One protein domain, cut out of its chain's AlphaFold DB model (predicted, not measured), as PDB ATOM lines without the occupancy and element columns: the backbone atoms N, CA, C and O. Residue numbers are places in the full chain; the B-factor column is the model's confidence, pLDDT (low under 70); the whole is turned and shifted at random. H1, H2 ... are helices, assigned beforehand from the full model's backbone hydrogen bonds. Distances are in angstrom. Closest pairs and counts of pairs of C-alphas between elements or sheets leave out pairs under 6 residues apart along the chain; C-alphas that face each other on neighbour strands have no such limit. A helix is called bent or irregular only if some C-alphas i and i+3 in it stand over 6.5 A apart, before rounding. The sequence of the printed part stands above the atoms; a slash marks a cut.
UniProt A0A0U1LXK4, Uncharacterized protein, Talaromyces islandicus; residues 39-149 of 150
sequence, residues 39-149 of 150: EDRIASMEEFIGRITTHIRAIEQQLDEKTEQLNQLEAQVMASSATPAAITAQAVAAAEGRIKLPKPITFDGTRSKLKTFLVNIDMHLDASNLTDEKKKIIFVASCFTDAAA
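Overview. This is residues 39 to 149 of the 150 residues of an uncharacterized protein of Talaromyces islandicus (UniProt A0A0U1LXK4). One very long helix, H1, sticks out as an arm from a small helical head made of H3 and H4. The short helix H2 follows the end of H1 that is nearer to this head, at residue 81, and a long loop, residues 91 to 110, leads from H2 to H3; in the head H3 and H4 run opposite ways near each other, while H1 keeps clear of both. The printed part has 111 residues with four named helices, in the order H1, H2, H3, H4, and no named strand, and its class is all helix. The whole is extended, with a radius of gyration of the C-alphas of 24.6 A and spans of 77 by 35 by 28 A, and the arm makes the length.

Arrangement. H1, residues 39 to 81, touches no helix. It stands free together with what follows it up to residue 97, a stretch that includes H2, residues 86 to 90. H2 is apart from H1, from H3, residues 111 to 127, and from H4, residues 133 to 141. H1 is apart from H3 and from H4 as well. H3 and H4 are close but not clearly touching, with 2 pairs of C-alphas within 8 A; the closest C-alphas of the two are those of Ile 121 and Val 140, 7.0 A apart. Their centres are 13.7 A apart. They run opposite ways at a steep tilt of 37 degrees, only just beyond shallow. In H1, H2 and H4 each O i to N i+4 pair is within hydrogen-bond range; in H3, 11 of 13 are.

Along the chain. H1 is 62.8 A long from C-alpha 39 at (-18.573, 76.594, 24.923) to C-alpha 81 at (-38.006, 16.926, 23.011). H2, residues 86 to 90, measures 6.2 A. H3, residues 111 to 127, measures 25.2 A, and it is irregular: the C-alphas of Ser 112 and Lys 115 are 7.2 A apart, against about 5 A in a regular helix. H4, residues 133 to 141, measures 12.2 A and ends with C-alpha 141 at (-26.911, 18.055, 8.995).

Size, cuts and confidence. The two C-alphas farthest apart are those of Glu 39 and Lys 100, at 78.5 A. The C-alphas of the first and last printed residues, Glu 39 and Ala 149, are 60.8 A apart. The printed part has no cut. The links from H1 to H2 and from H3 to H4 are tight, and the link from H2 to H3, residues 91 to 110, is long. The mean pLDDT of the printed part is 79.5, and the model's confidence is low, under 70, in residues 80 to 101 and 146 to 149; the mean pLDDT of H2 is 45.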
ATOM      1  N   GLU A  39     -17.176  76.841  24.542       87.19
ATOM      2  CA  GLU A  39     -18.573  76.594  24.923       87.19
ATOM      3  C   GLU A  39     -19.345  75.791  23.862       87.19
ATOM      4  O   GLU A  39     -20.016  74.817  24.202       87.19
ATOM      5  N   ASP A  40     -19.170  76.104  22.573       88.00
ATOM      6  CA  ASP A  40     -19.800  75.367  21.466       88.00
ATOM      7  C   ASP A  40     -19.297  73.917  21.402       88.00
ATOM      8  O   ASP A  40     -20.043  72.979  21.103       88.00
ATOM      9  N   ARG A  41     -18.014  73.708  21.724       88.44
ATOM     10  CA  ARG A  41     -17.401  72.373  21.787       88.44
ATOM     11  C   ARG A  41     -17.947  71.552  22.954       88.44
ATOM     12  O   ARG A  41     -18.158  70.351  22.789       88.44
ATOM     13  N   ILE A  42     -18.178  72.185  24.105       90.62
ATOM     14  CA  ILE A  42     -18.795  71.543  25.273       90.62
ATOM     15  C   ILE A  42     -20.231  71.134  24.937       90.62
ATOM     16  O   ILE A  42     -20.564  69.962  25.096       90.62
ATOM     17  N   ALA A  43     -21.031  72.039  24.370       90.12
ATOM     18  CA  ALA A  43     -22.403  71.743  23.960       90.12
ATOM     19  C   ALA A  43     -22.470  70.580  22.948       90.12
ATOM     20  O   ALA A  43     -23.298  69.678  23.069       90.12
ATOM     21  N   SER A  44     -21.544  70.544  21.982       91.81
ATOM     22  CA  SER A  44     -21.443  69.441  21.018       91.81
ATOM     23  C   SER A  44     -21.084  68.102  21.677       91.81
ATOM     24  O   SER A  44     -21.648  67.062  21.324       91.81
ATOM     25  N   MET A  45     -20.174  68.106  22.657       92.19
ATOM     26  CA  MET A  45     -19.833  66.904  23.425       92.19
ATOM     27  C   MET A  45     -21.004  66.412  24.276       92.19
ATOM     28  O   MET A  45     -21.236  65.208  24.326       92.19
ATOM     29  N   GLU A  46     -21.757  67.307  24.912       93.62
ATOM     30  CA  GLU A  46     -22.942  66.946  25.699       93.62
ATOM     31  C   GLU A  46     -24.017  66.289  24.829       93.62
ATOM     32  O   GLU A  46     -24.566  65.247  25.193       93.62
ATOM     33  N   GLU A  47     -24.258  66.831  23.634       94.69
ATOM     34  CA  GLU A  47     -25.183  66.239  22.670       94.69
ATOM     35  C   GLU A  47     -24.714  64.846  22.219       94.69
ATOM     36  O   GLU A  47     -25.496  63.893  22.157       94.69
ATOM     37  N   PHE A  48     -23.415  64.698  21.946       94.44
ATOM     38  CA  PHE A  48     -22.823  63.421  21.560       94.44
ATOM     39  C   PHE A  48     -22.917  62.375  22.682       94.44
ATOM     40  O   PHE A  48     -23.310  61.234  22.428       94.44
ATOM     41  N   ILE A  49     -22.636  62.764  23.927       96.25
ATOM     42  CA  ILE A  49     -22.795  61.910  25.112       96.25
ATOM     43  C   ILE A  49     -24.264  61.502  25.282       96.25
ATOM     44  O   ILE A  49     -24.548  60.332  25.552       96.25
ATOM     45  N   GLY A  50     -25.210  62.419  25.059       96.19
ATOM     46  CA  GLY A  50     -26.643  62.119  25.081       96.19
ATOM     47  C   GLY A  50     -27.042  61.081  24.025       96.19
ATOM     48  O   GLY A  50     -27.761  60.119  24.324       96.19
ATOM     49  N   ARG A  51     -26.511  61.212  22.803       95.75
ATOM     50  CA  ARG A  51     -26.713  60.233  21.723       95.75
ATOM     51  C   ARG A  51     -26.118  58.867  22.059       95.75
ATOM     52  O   ARG A  51     -26.773  57.857  21.814       95.75
ATOM     53  N   ILE A  52     -24.914  58.812  22.632       96.44
ATOM     54  CA  ILE A  52     -24.296  57.551  23.075       96.44
ATOM     55  C   ILE A  52     -25.144  56.893  24.162       96.44
ATOM     56  O   ILE A  52     -25.468  55.714  24.055       96.44
ATOM     57  N   THR A  53     -25.551  57.657  25.174       96.06
ATOM     58  CA  THR A  53     -26.347  57.148  26.301       96.06
ATOM     59  C   THR A  53     -27.666  56.542  25.820       96.06
ATOM     60  O   THR A  53     -28.085  55.487  26.291       96.06
ATOM     61  N   THR A  54     -28.303  57.179  24.836       96.06
ATOM     62  CA  THR A  54     -29.540  56.675  24.227       96.06
ATOM     63  C   THR A  54     -29.305  55.375  23.455       96.06
ATOM     64  O   THR A  54     -30.088  54.438  23.590       96.06
ATOM     65  N   HIS A  55     -28.214  55.283  22.688       94.31
ATOM     66  CA  HIS A  55     -27.870  54.056  21.967       94.31
ATOM     67  C   HIS A  55     -27.530  52.896  22.901       94.31
ATOM     68  O   HIS A  55     -27.979  51.785  22.645       94.31
ATOM     69  N   ILE A  56     -26.784  53.142  23.984       96.81
ATOM     70  CA  ILE A  56     -26.467  52.109  24.980       96.81
ATOM     71  C   ILE A  56     -27.761  51.515  25.537       96.81
ATOM     72  O   ILE A  56     -27.943  50.304  25.473       96.81
ATOM     73  N   ARG A  57     -28.709  52.364  25.955       95.75
ATOM     74  CA  ARG A  57     -30.011  51.906  26.461       95.75
ATOM     75  C   ARG A  57     -30.787  51.084  25.429       95.75
ATOM     76  O   ARG A  57     -31.408  50.086  25.776       95.75
ATOM     77  N   ALA A  58     -30.766  51.497  24.162       94.19
ATOM     78  CA  ALA A  58     -31.437  50.759  23.095       94.19
ATOM     79  C   ALA A  58     -30.802  49.378  22.861       94.19
ATOM     80  O   ALA A  58     -31.517  48.405  22.633       94.19
ATOM     81  N   ILE A  59     -29.472  49.282  22.937       95.81
ATOM     82  CA  ILE A  59     -28.745  48.013  22.809       95.81
ATOM     83  C   ILE A  59     -29.051  47.094  23.995       95.81
ATOM     84  O   ILE A  59     -29.307  45.914  23.781       95.81
ATOM     85  N   GLU A  60     -29.064  47.623  25.221       94.69
ATOM     86  CA  GLU A  60     -29.431  46.869  26.428       94.69
ATOM     87  C   GLU A  60     -30.845  46.289  26.309       94.69
ATOM     88  O   GLU A  60     -31.037  45.091  26.490       94.69
ATOM     89  N   GLN A  61     -31.816  47.102  25.879       94.25
ATOM     90  CA  GLN A  61     -33.189  46.644  25.669       94.25
ATOM     91  C   GLN A  61     -33.283  45.546  24.597       94.25
ATOM     92  O   GLN A  61     -33.992  44.558  24.775       94.25
ATOM     93  N   GLN A  62     -32.539  45.679  23.494       93.00
ATOM     94  CA  GLN A  62     -32.477  44.629  22.474       93.00
ATOM     95  C   GLN A  62     -31.851  43.335  23.009       93.00
ATOM     96  O   GLN A  62     -32.263  42.248  22.607       93.00
ATOM     97  N   LEU A  63     -30.863  43.437  23.898       92.81
ATOM     98  CA  LEU A  63     -30.229  42.296  24.556       92.81
ATOM     99  C   LEU A  63     -31.219  41.553  25.456       92.81
ATOM    100  O   LEU A  63     -31.290  40.324  25.383       92.81
ATOM    101  N   ASP A  64     -32.020  42.280  26.229       94.38
ATOM    102  CA  ASP A  64     -33.062  41.703  27.081       94.38
ATOM    103  C   ASP A  64     -34.138  40.997  26.244       94.38
ATOM    104  O   ASP A  64     -34.430  39.820  26.466       94.38
ATOM    105  N   GLU A  65     -34.656  41.662  25.207       93.56
ATOM    106  CA  GLU A  65     -35.650  41.082  24.294       93.56
ATOM    107  C   GLU A  65     -35.128  39.814  23.602       93.56
ATOM    108  O   GLU A  65     -35.846  38.821  23.451       93.56
ATOM    109  N   LYS A  66     -33.861  39.819  23.172       89.00
ATOM    110  CA  LYS A  66     -33.234  38.655  22.529       89.00
ATOM    111  C   LYS A  66     -32.973  37.522  23.509       89.00
ATOM    112  O   LYS A  66     -33.135  36.361  23.135       89.00
ATOM    113  N   THR A  67     -32.613  37.846  24.745       94.06
ATOM    114  CA  THR A  67     -32.444  36.866  25.822       94.06
ATOM    115  C   THR A  67     -33.774  36.188  26.139       94.06
ATOM    116  O   THR A  67     -33.833  34.965  26.253       94.06
ATOM    117  N   GLU A  68     -34.869  36.947  26.188       92.50
ATOM    118  CA  GLU A  68     -36.204  36.382  26.376       92.50
ATOM    119  C   GLU A  68     -36.612  35.476  25.203       92.50
ATOM    120  O   GLU A  68     -37.078  34.358  25.421       92.50
ATOM    121  N   GLN A  69     -36.373  35.906  23.956       90.12
ATOM    122  CA  GLN A  69     -36.627  35.083  22.764       90.12
ATOM    123  C   GLN A  69     -35.847  33.763  22.792       90.12
ATOM    124  O   GLN A  69     -36.394  32.723  22.422       90.12
ATOM    125  N   LEU A  70     -34.586  33.792  23.233       89.38
ATOM    126  CA  LEU A  70     -33.774  32.585  23.389       89.38
ATOM    127  C   LEU A  70     -34.352  31.653  24.451       89.38
ATOM    128  O   LEU A  70     -34.544  30.477  24.158       89.38
ATOM    129  N   ASN A  71     -34.716  32.173  25.625       90.94
ATOM    130  CA  ASN A  71     -35.330  31.373  26.688       90.94
ATOM    131  C   ASN A  71     -36.654  30.733  26.234       90.94
ATOM    132  O   ASN A  71     -36.928  29.572  26.537       90.94
ATOM    133  N   GLN A  72     -37.477  31.467  25.479       87.12
ATOM    134  CA  GLN A  72     -38.724  30.937  24.918       87.12
ATOM    135  C   GLN A  72     -38.465  29.835  23.883       87.12
ATOM    136  O   GLN A  72     -39.148  28.808  23.891       87.12
ATOM    137  N   LEU A  73     -37.474  30.019  23.003       84.00
ATOM    138  CA  LEU A  73     -37.106  29.015  22.006       84.00
ATOM    139  C   LEU A  73     -36.513  27.765  22.666       84.00
ATOM    140  O   LEU A  73     -36.865  26.652  22.287       84.00
ATOM    141  N   GLU A  74     -35.670  27.934  23.683       84.75
ATOM    142  CA  GLU A  74     -35.120  26.836  24.476       84.75
ATOM    143  C   GLU A  74     -36.238  26.050  25.172       84.75
ATOM    144  O   GLU A  74     -36.304  24.826  25.047       84.75
ATOM    145  N   ALA A  75     -37.194  26.738  25.806       84.31
ATOM    146  CA  ALA A  75     -38.365  26.100  26.400       84.31
ATOM    147  C   ALA A  75     -39.212  25.349  25.355       84.31
ATOM    148  O   ALA A  75     -39.690  24.245  25.624       84.31
ATOM    149  N   GLN A  76     -39.367  25.900  24.147       77.19
ATOM    150  CA  GLN A  76     -40.082  25.247  23.049       77.19
ATOM    151  C   GLN A  76     -39.352  23.994  22.541       77.19
ATOM    152  O   GLN A  76     -39.997  22.973  22.277       77.19
ATOM    153  N   VAL A  77     -38.022  24.039  22.427       77.31
ATOM    154  CA  VAL A  77     -37.195  22.884  22.049       77.31
ATOM    155  C   VAL A  77     -37.277  21.802  23.124       77.31
ATOM    156  O   VAL A  77     -37.539  20.642  22.803       77.31
ATOM    157  N   MET A  78     -37.163  22.173  24.400       75.31
ATOM    158  CA  MET A  78     -37.279  21.243  25.525       75.31
ATOM    159  C   MET A  78     -38.671  20.597  25.586       75.31
ATOM    160  O   MET A  78     -38.771  19.374  25.692       75.31
ATOM    161  N   ALA A  79     -39.745  21.374  25.406       72.38
ATOM    162  CA  ALA A  79     -41.113  20.854  25.331       72.38
ATOM    163  C   ALA A  79     -41.333  19.920  24.125       72.38
ATOM    164  O   ALA A  79     -42.039  18.919  24.240       72.38
ATOM    165  N   SER A  80     -40.689  20.197  22.986       59.19
ATOM    166  CA  SER A  80     -40.755  19.347  21.786       59.19
ATOM    167  C   SER A  80     -39.916  18.068  21.916       59.19
ATOM    168  O   SER A  80     -40.231  17.056  21.293       59.19
ATOM    169  N   SER A  81     -38.874  18.083  22.750       53.22
ATOM    170  CA  SER A  81     -38.006  16.926  23.011       53.22
ATOM    171  C   SER A  81     -38.555  15.959  24.076       53.22
ATOM    172  O   SER A  81     -38.072  14.835  24.196       53.22
ATOM    173  N   ALA A  82     -39.610  16.344  24.806       47.38
ATOM    174  CA  ALA A  82     -40.190  15.550  25.893       47.38
ATOM    175  C   ALA A  82     -41.086  14.376  25.440       47.38
ATOM    176  O   ALA A  82     -41.660  13.680  26.277       47.38
ATOM    177  N   THR A  83     -41.212  14.100  24.136       44.66
ATOM    178  CA  THR A  83     -41.908  12.896  23.651       44.66
ATOM    179  C   THR A  83     -41.081  12.143  22.607       44.66
ATOM    180  O   THR A  83     -41.159  12.437  21.414       44.66
ATOM    181  N   PRO A  84     -40.381  11.063  23.006       48.66
ATOM    182  CA  PRO A  84     -39.778  10.116  22.064       48.66
ATOM    183  C   PRO A  84     -40.798   9.465  21.105       48.66
ATOM    184  O   PRO A  84     -40.412   8.831  20.130       48.66
ATOM    185  N   ALA A  85     -42.104   9.612  21.372       46.53
ATOM    186  CA  ALA A  85     -43.194   9.004  20.610       46.53
ATOM    187  C   ALA A  85     -43.845   9.918  19.547       46.53
ATOM    188  O   ALA A  85     -44.567   9.416  18.687       46.53
ATOM    189  N   ALA A  86     -43.619  11.239  19.567       45.25
ATOM    190  CA  ALA A  86     -44.288  12.160  18.635       45.25
ATOM    191  C   ALA A  86     -43.525  12.346  17.312       45.25
ATOM    192  O   ALA A  86     -44.141  12.535  16.261       45.25
ATOM    193  N   ILE A  87     -42.196  12.200  17.335       49.66
ATOM    194  CA  ILE A  87     -41.350  12.298  16.134       49.66
ATOM    195  C   ILE A  87     -41.683  11.161  15.145       49.66
ATOM    196  O   ILE A  87     -41.657  11.352  13.931       49.66
ATOM    197  N   THR A  88     -42.105   9.997  15.649       46.59
ATOM    198  CA  THR A  88     -42.584   8.867  14.838       46.59
ATOM    199  C   THR A  88     -44.025   9.022  14.350       46.59
ATOM    200  O   THR A  88     -44.353   8.451  13.314       46.59
ATOM    201  N   ALA A  89     -44.885   9.795  15.021       42.28
ATOM    202  CA  ALA A  89     -46.285   9.969  14.613       42.28
ATOM    203  C   ALA A  89     -46.467  11.078  13.561       42.28
ATOM    204  O   ALA A  89     -47.256  10.930  12.625       42.28
ATOM    205  N   GLN A  90     -45.695  12.166  13.644       43.03
ATOM    206  CA  GLN A  90     -45.832  13.287  12.705       43.03
ATOM    207  C   GLN A  90     -45.148  13.035  11.349       43.03
ATOM    208  O   GLN A  90     -45.473  13.685  10.356       43.03
ATOM    209  N   ALA A  91     -44.280  12.020  11.273       45.94
ATOM    210  CA  ALA A  91     -43.756  11.493  10.014       45.94
ATOM    211  C   ALA A  91     -44.802  10.694   9.204       45.94
ATOM    212  O   ALA A  91     -44.635  10.531   7.996       45.94
ATOM    213  N   VAL A  92     -45.885  10.219   9.835       46.06
ATOM    214  CA  VAL A  92     -46.884   9.349   9.182       46.06
ATOM    215  C   VAL A  92     -48.079  10.141   8.638       46.06
ATOM    216  O   VAL A  92     -48.661   9.745   7.633       46.06
ATOM    217  N   ALA A  93     -48.405  11.306   9.206       40.28
ATOM    218  CA  ALA A  93     -49.541  12.118   8.744       40.28
ATOM    219  C   ALA A  93     -49.264  12.937   7.462       40.28
ATOM    220  O   ALA A  93     -50.196  13.437   6.844       40.28
ATOM    221  N   ALA A  94     -48.004  13.052   7.025       44.47
ATOM    222  CA  ALA A  94     -47.630  13.696   5.757       44.47
ATOM    223  C   ALA A  94     -47.335  12.676   4.634       44.47
ATOM    224  O   ALA A  94     -46.588  12.973   3.698       44.47
ATOM    225  N   ALA A  95     -47.862  11.453   4.762       44.81
ATOM    226  CA  ALA A  95     -47.621  10.333   3.853       44.81
ATOM    227  C   ALA A  95     -48.701  10.160   2.769       44.81
ATOM    228  O   ALA A  95     -48.733   9.130   2.101       44.81
ATOM    229  N   GLU A  96     -49.556  11.154   2.534       43.88
ATOM    230  CA  GLU A  96     -50.419  11.157   1.351       43.88
ATOM    231  C   GLU A  96     -49.620  11.687   0.151       43.88
ATOM    232  O   GLU A  96     -49.627  12.871  -0.172       43.88
ATOM    233  N   GLY A  97     -48.848  10.787  -0.470       48.44
ATOM    234  CA  GLY A  97     -48.228  11.004  -1.785       48.44
ATOM    235  C   GLY A  97     -46.699  10.947  -1.848       48.44
ATOM    236  O   GLY A  97     -46.136  11.136  -2.924       48.44
ATOM    237  N   ARG A  98     -45.994  10.674  -0.744       53.59
ATOM    238  CA  ARG A  98     -44.523  10.598  -0.766       53.59
ATOM    239  C   ARG A  98     -44.053   9.218  -1.219       53.59
ATOM    240  O   ARG A  98     -44.347   8.212  -0.575       53.59
ATOM    241  N   ILE A  99     -43.290   9.187  -2.313       58.09
ATOM    242  CA  ILE A  99     -42.504   8.023  -2.737       58.09
ATOM    243  C   ILE A  99     -41.720   7.538  -1.515       58.09
ATOM    244  O   ILE A  99     -41.031   8.321  -0.859       58.09
ATOM    245  N   LYS A 100     -41.872   6.257  -1.166       61.25
ATOM    246  CA  LYS A 100     -41.228   5.663   0.007       61.25
ATOM    247  C   LYS A 100     -39.729   5.546  -0.266       61.25
ATOM    248  O   LYS A 100     -39.266   4.538  -0.792       61.25
ATOM    249  N   LEU A 101     -38.989   6.611   0.030       65.94
ATOM    250  CA  LEU A 101     -37.542   6.638  -0.137       65.94
ATOM    251  C   LEU A 101     -36.881   5.721   0.905       65.94
ATOM    252  O   LEU A 101     -37.345   5.664   2.050       65.94
ATOM    253  N   PRO A 102     -35.810   4.997   0.532       71.25
ATOM    254  CA  PRO A 102     -34.981   4.269   1.491       71.25
ATOM    255  C   PRO A 102     -34.410   5.235   2.536       71.25
ATOM    256  O   PRO A 102     -34.381   6.432   2.310       71.25
ATOM    257  N   LYS A 103     -33.979   4.756   3.705       77.12
ATOM    258  CA  LYS A 103     -33.434   5.651   4.739       77.12
ATOM    259  C   LYS A 103     -32.151   6.348   4.227       77.12
ATOM    260  O   LYS A 103     -31.326   5.646   3.634       77.12
ATOM    261  N   PRO A 104     -31.953   7.656   4.491       81.75
ATOM    262  CA  PRO A 104     -30.712   8.342   4.141       81.75
ATOM    263  C   PRO A 104     -29.503   7.670   4.790       81.75
ATOM    264  O   PRO A 104     -29.567   7.218   5.939       81.75
ATOM    265  N   ILE A 105     -28.405   7.599   4.043       84.88
ATOM    266  CA  ILE A 105     -27.133   7.064   4.522       84.88
ATOM    267  C   ILE A 105     -26.479   8.112   5.424       84.88
ATOM    268  O   ILE A 105     -26.460   9.295   5.096       84.88
ATOM    269  N   THR A 106     -25.920   7.675   6.550       88.94
ATOM    270  CA  THR A 106     -25.157   8.545   7.448       88.94
ATOM    271  C   THR A 106     -23.699   8.678   6.997       88.94
ATOM    272  O   THR A 106     -23.112   7.728   6.471       88.94
ATOM    273  N   PHE A 107     -23.106   9.859   7.184       90.25
ATOM    274  CA  PHE A 107     -21.717  10.146   6.830       90.25
ATOM    275  C   PHE A 107     -20.835  10.261   8.070       90.25
ATOM    276  O   PHE A 107     -21.097  11.057   8.968       90.25
ATOM    277  N   ASP A 108     -19.762   9.475   8.068       88.12
ATOM    278  CA  ASP A 108     -18.785   9.340   9.152       88.12
ATOM    279  C   ASP A 108     -17.488  10.125   8.909       88.12
ATOM    280  O   ASP A 108     -16.495   9.905   9.593       88.12
ATOM    281  N   GLY A 109     -17.461  11.010   7.907       85.75
ATOM    282  CA  GLY A 109     -16.261  11.775   7.557       85.75
ATOM    283  C   GLY A 109     -15.313  11.022   6.618       85.75
ATOM    284  O   GLY A 109     -14.354  11.598   6.100       85.75
ATOM    285  N   THR A 110     -15.577   9.744   6.320       90.56
ATOM    286  CA  THR A 110     -14.680   8.938   5.488       90.56
ATOM    287  C   THR A 110     -14.711   9.393   4.029       90.56
ATOM    288  O   THR A 110     -15.689   9.191   3.306       90.56
ATOM    289  N   ARG A 111     -13.579   9.902   3.527       89.75
ATOM    290  CA  ARG A 111     -13.445  10.407   2.145       89.75
ATOM    291  C   ARG A 111     -13.887   9.413   1.063       89.75
ATOM    292  O   ARG A 111     -14.467   9.831   0.064       89.75
ATOM    293  N   SER A 112     -13.648   8.112   1.242       90.31
ATOM    294  CA  SER A 112     -14.054   7.082   0.270       90.31
ATOM    295  C   SER A 112     -15.575   6.923   0.146       90.31
ATOM    296  O   SER A 112     -16.053   6.501  -0.905       90.31
ATOM    297  N   LYS A 113     -16.343   7.301   1.177       87.88
ATOM    298  CA  LYS A 113     -17.812   7.228   1.208       87.88
ATOM    299  C   LYS A 113     -18.491   8.537   0.796       87.88
ATOM    300  O   LYS A 113     -19.689   8.527   0.517       87.88
ATOM    301  N   LEU A 114     -17.740   9.641   0.700       90.94
ATOM    302  CA  LEU A 114     -18.278  10.984   0.446       90.94
ATOM    303  C   LEU A 114     -19.104  11.051  -0.841       90.94
ATOM    304  O   LEU A 114     -20.209  11.578  -0.841       90.94
ATOM    305  N   LYS A 115     -18.599  10.478  -1.939       92.88
ATOM    306  CA  LYS A 115     -19.311  10.500  -3.225       92.88
ATOM    307  C   LYS A 115     -20.671   9.803  -3.132       92.88
ATOM    308  O   LYS A 115     -21.666  10.339  -3.606       92.88
ATOM    309  N   THR A 116     -20.712   8.625  -2.516       91.19
ATOM    310  CA  THR A 116     -21.946   7.850  -2.336       91.19
ATOM    311  C   THR A 116     -22.931   8.578  -1.429       91.19
ATOM    312  O   THR A 116     -24.124   8.595  -1.716       91.19
ATOM    313  N   PHE A 117     -22.429   9.213  -0.370       92.06
ATOM    314  CA  PHE A 117     -23.237  10.033   0.523       92.06
ATOM    315  C   PHE A 117     -23.882  11.216  -0.211       92.06
ATOM    316  O   PHE A 117     -25.097  11.362  -0.158       92.06
ATOM    317  N   LEU A 118     -23.102  12.002  -0.961       92.56
ATOM    318  CA  LEU A 118     -23.622  13.161  -1.696       92.56
ATOM    319  C   LEU A 118     -24.707  12.764  -2.704       92.56
ATOM    320  O   LEU A 118     -25.759  13.389  -2.732       92.56
ATOM    321  N   VAL A 119     -24.494  11.686  -3.468       91.44
ATOM    322  CA  VAL A 119     -25.498  11.167  -4.417       91.44
ATOM    323  C   VAL A 119     -26.774  10.720  -3.698       91.44
ATOM    324  O   VAL A 119     -27.878  10.929  -4.195       91.44
ATOM    325  N   ASN A 120     -26.644  10.100  -2.524       90.38
ATOM    326  CA  ASN A 120     -27.801   9.670  -1.748       90.38
ATOM    327  C   ASN A 120     -28.602  10.862  -1.202       90.38
ATOM    328  O   ASN A 120     -29.827  10.853  -1.293       90.38
ATOM    329  N   ILE A 121     -27.924  11.887  -0.680       91.00
ATOM    330  CA  ILE A 121     -28.565  13.110  -0.186       91.00
ATOM    331  C   ILE A 121     -29.269  13.861  -1.313       91.00
ATOM    332  O   ILE A 121     -30.419  14.251  -1.138       91.00
ATOM    333  N   ASP A 122     -28.623  14.009  -2.467       89.31
ATOM    334  CA  ASP A 122     -29.186  14.672  -3.648       89.31
ATOM    335  C   ASP A 122     -30.507  14.014  -4.081       89.31
ATOM    336  O   ASP A 122     -31.553  14.658  -4.117       89.31
ATOM    337  N   MET A 123     -30.507  12.682  -4.214       87.94
ATOM    338  CA  MET A 123     -31.715  11.899  -4.502       87.94
ATOM    339  C   MET A 123     -32.822  12.117  -3.457       87.94
ATOM    340  O   MET A 123     -34.008  12.165  -3.791       87.94
ATOM    341  N   HIS A 124     -32.455  12.231  -2.181       87.19
ATOM    342  CA  HIS A 124     -33.404  12.499  -1.107       87.19
ATOM    343  C   HIS A 124     -33.992  13.907  -1.171       87.19
ATOM    344  O   HIS A 124     -35.188  14.070  -0.923       87.19
ATOM    345  N   LEU A 125     -33.183  14.914  -1.489       87.38
ATOM    346  CA  LEU A 125     -33.632  16.296  -1.631       87.38
ATOM    347  C   LEU A 125     -34.575  16.441  -2.829       87.38
ATOM    348  O   LEU A 125     -35.659  17.007  -2.672       87.38
ATOM    349  N   ASP A 126     -34.228  15.832  -3.960       84.81
ATOM    350  CA  ASP A 126     -35.049  15.837  -5.172       84.81
ATOM    351  C   ASP A 126     -36.403  15.161  -4.952       84.81
ATOM    352  O   ASP A 126     -37.454  15.700  -5.294       84.81
ATOM    353  N   ALA A 127     -36.408  13.983  -4.327       82.12
ATOM    354  CA  ALA A 127     -37.634  13.210  -4.151       82.12
ATOM    355  C   ALA A 127     -38.510  13.686  -2.974       82.12
ATOM    356  O   ALA A 127     -39.679  13.306  -2.880       82.12
ATOM    357  N   SER A 128     -37.974  14.509  -2.069       75.19
ATOM    358  CA  SER A 128     -38.712  15.005  -0.901       75.19
ATOM    359  C   SER A 128     -39.491  16.301  -1.155       75.19
ATOM    360  O   SER A 128     -40.257  16.713  -0.280       75.19
ATOM    361  N   ASN A 129     -39.356  16.919  -2.339       72.19
ATOM    362  CA  ASN A 129     -39.960  18.218  -2.677       72.19
ATOM    363  C   ASN A 129     -39.707  19.290  -1.593       72.19
ATOM    364  O   ASN A 129     -40.545  20.166  -1.359       72.19
ATOM    365  N   LEU A 130     -38.573  19.214  -0.884       76.44
ATOM    366  CA  LEU A 130     -38.211  20.200   0.130       76.44
ATOM    367  C   LEU A 130     -37.860  21.520  -0.570       76.44
ATOM    368  O   LEU A 130     -36.772  21.680  -1.112       76.44
ATOM    369  N   THR A 131     -38.780  22.483  -0.558       77.44
ATOM    370  CA  THR A 131     -38.565  23.817  -1.150       77.44
ATOM    371  C   THR A 131     -37.866  24.790  -0.198       77.44
ATOM    372  O   THR A 131     -37.263  25.762  -0.643       77.44
ATOM    373  N   ASP A 132     -37.924  24.522   1.107       86.56
ATOM    374  CA  ASP A 132     -37.338  25.358   2.154       86.56
ATOM    375  C   ASP A 132     -35.871  24.989   2.396       86.56
ATOM    376  O   ASP A 132     -35.555  23.903   2.889       86.56
ATOM    377  N   GLU A 133     -34.980  25.928   2.087       85.94
ATOM    378  CA  GLU A 133     -33.534  25.757   2.210       85.94
ATOM    379  C   GLU A 133     -33.091  25.461   3.649       85.94
ATOM    380  O   GLU A 133     -32.221  24.620   3.869       85.94
ATOM    381  N   LYS A 134     -33.747  26.052   4.660       85.44
ATOM    382  CA  LYS A 134     -33.421  25.763   6.066       85.44
ATOM    383  C   LYS A 134     -33.709  24.305   6.406       85.44
ATOM    384  O   LYS A 134     -32.928  23.667   7.109       85.44
ATOM    385  N   LYS A 135     -34.805  23.754   5.878       82.19
ATOM    386  CA  LYS A 135     -35.167  22.345   6.090       82.19
ATOM    387  C   LYS A 135     -34.206  21.402   5.380       82.19
ATOM    388  O   LYS A 135     -33.892  20.357   5.944       82.19
ATOM    389  N   LYS A 136     -33.707  21.770   4.193       87.31
ATOM    390  CA  LYS A 136     -32.666  20.990   3.507       87.31
ATOM    391  C   LYS A 136     -31.392  20.939   4.338       87.31
ATOM    392  O   LYS A 136     -30.880  19.855   4.579       87.31
ATOM    393  N   ILE A 137     -30.930  22.086   4.838       87.38
ATOM    394  CA  ILE A 137     -29.716  22.166   5.660       87.38
ATOM    395  C   ILE A 137     -29.853  21.305   6.920       87.38
ATOM    396  O   ILE A 137     -28.968  20.501   7.198       87.38
ATOM    397  N   ILE A 138     -30.975  21.408   7.641       86.62
ATOM    398  CA  ILE A 138     -31.237  20.585   8.836       86.62
ATOM    399  C   ILE A 138     -31.247  19.092   8.483       86.62
ATOM    400  O   ILE A 138     -30.665  18.281   9.201       86.62
ATOM    401  N   PHE A 139     -31.877  18.720   7.365       87.12
ATOM    402  CA  PHE A 139     -31.908  17.338   6.896       87.12
ATOM    403  C   PHE A 139     -30.503  16.804   6.588       87.12
ATOM    404  O   PHE A 139     -30.135  15.741   7.088       87.12
ATOM    405  N   VAL A 140     -29.692  17.550   5.834       88.81
ATOM    406  CA  VAL A 140     -28.308  17.156   5.530       88.81
ATOM    407  C   VAL A 140     -27.476  17.067   6.810       88.81
ATOM    408  O   VAL A 140     -26.781  16.072   7.007       88.81
ATOM    409  N   ALA A 141     -27.608  18.043   7.712       87.38
ATOM    410  CA  ALA A 141     -26.911  18.055   8.995       87.38
ATOM    411  C   ALA A 141     -27.246  16.821   9.849       87.38
ATOM    412  O   ALA A 141     -26.353  16.208  10.422       87.38
ATOM    413  N   SER A 142     -28.515  16.397   9.857       85.75
ATOM    414  CA  SER A 142     -28.958  15.196  10.582       85.75
ATOM    415  C   SER A 142     -28.364  13.883  10.056       85.75
ATOM    416  O   SER A 142     -28.482  12.849  10.712       85.75
ATOM    417  N   CYS A 143     -27.741  13.905   8.875       88.38
ATOM    418  CA  CYS A 143     -27.108  12.735   8.283       88.38
ATOM    419  C   CYS A 143     -25.608  12.631   8.616       88.38
ATOM    420  O   CYS A 143     -24.997  11.619   8.271       88.38
ATOM    421  N   PHE A 144     -25.003  13.615   9.290       88.06
ATOM    422  CA  PHE A 144     -23.641  13.493   9.815       88.06
ATOM    423  C   PHE A 144     -23.640  12.744  11.153       88.06
ATOM    424  O   PHE A 144     -24.522  12.933  11.985       88.06
ATOM    425  N   THR A 145     -22.654  11.871  11.359       82.62
ATOM    426  CA  THR A 145     -22.364  11.292  12.685       82.62
ATOM    427  C   THR A 145     -21.360  12.170  13.427       82.62
ATOM    428  O   THR A 145     -20.570  12.822  12.754       82.62
ATOM    429  N   ASP A 146     -21.317  12.133  14.761       63.66
ATOM    430  CA  ASP A 146     -20.499  13.022  15.615       63.66
ATOM    431  C   ASP A 146     -19.042  13.233  15.146       63.66
ATOM    432  O   ASP A 146     -18.548  14.351  15.175       63.66
ATOM    433  N   ALA A 147     -18.372  12.206  14.604       58.78
ATOM    434  CA  ALA A 147     -17.001  12.317  14.074       58.78
ATOM    435  C   ALA A 147     -16.855  13.179  12.797       58.78
ATOM    436  O   ALA A 147     -15.746  13.517  12.395       58.78
ATOM    437  N   ALA A 148     -17.964  13.483  12.127       60.56
ATOM    438  CA  ALA A 148     -18.054  14.309  10.924       60.56
ATOM    439  C   ALA A 148     -18.779  15.642  11.176       60.56
ATOM    440  O   ALA A 148     -18.974  16.404  10.230       60.56
ATOM    441  N   ALA A 149     -19.235  15.873  12.412       58.78
ATOM    442  CA  ALA A 149     -19.965  17.066  12.827       58.78
ATOM    443  C   ALA A 149     -19.066  18.124  13.504       58.78
ATOM    444  O   ALA A 149     -19.550  19.225  13.766       58.78
TER     445      ALA A 149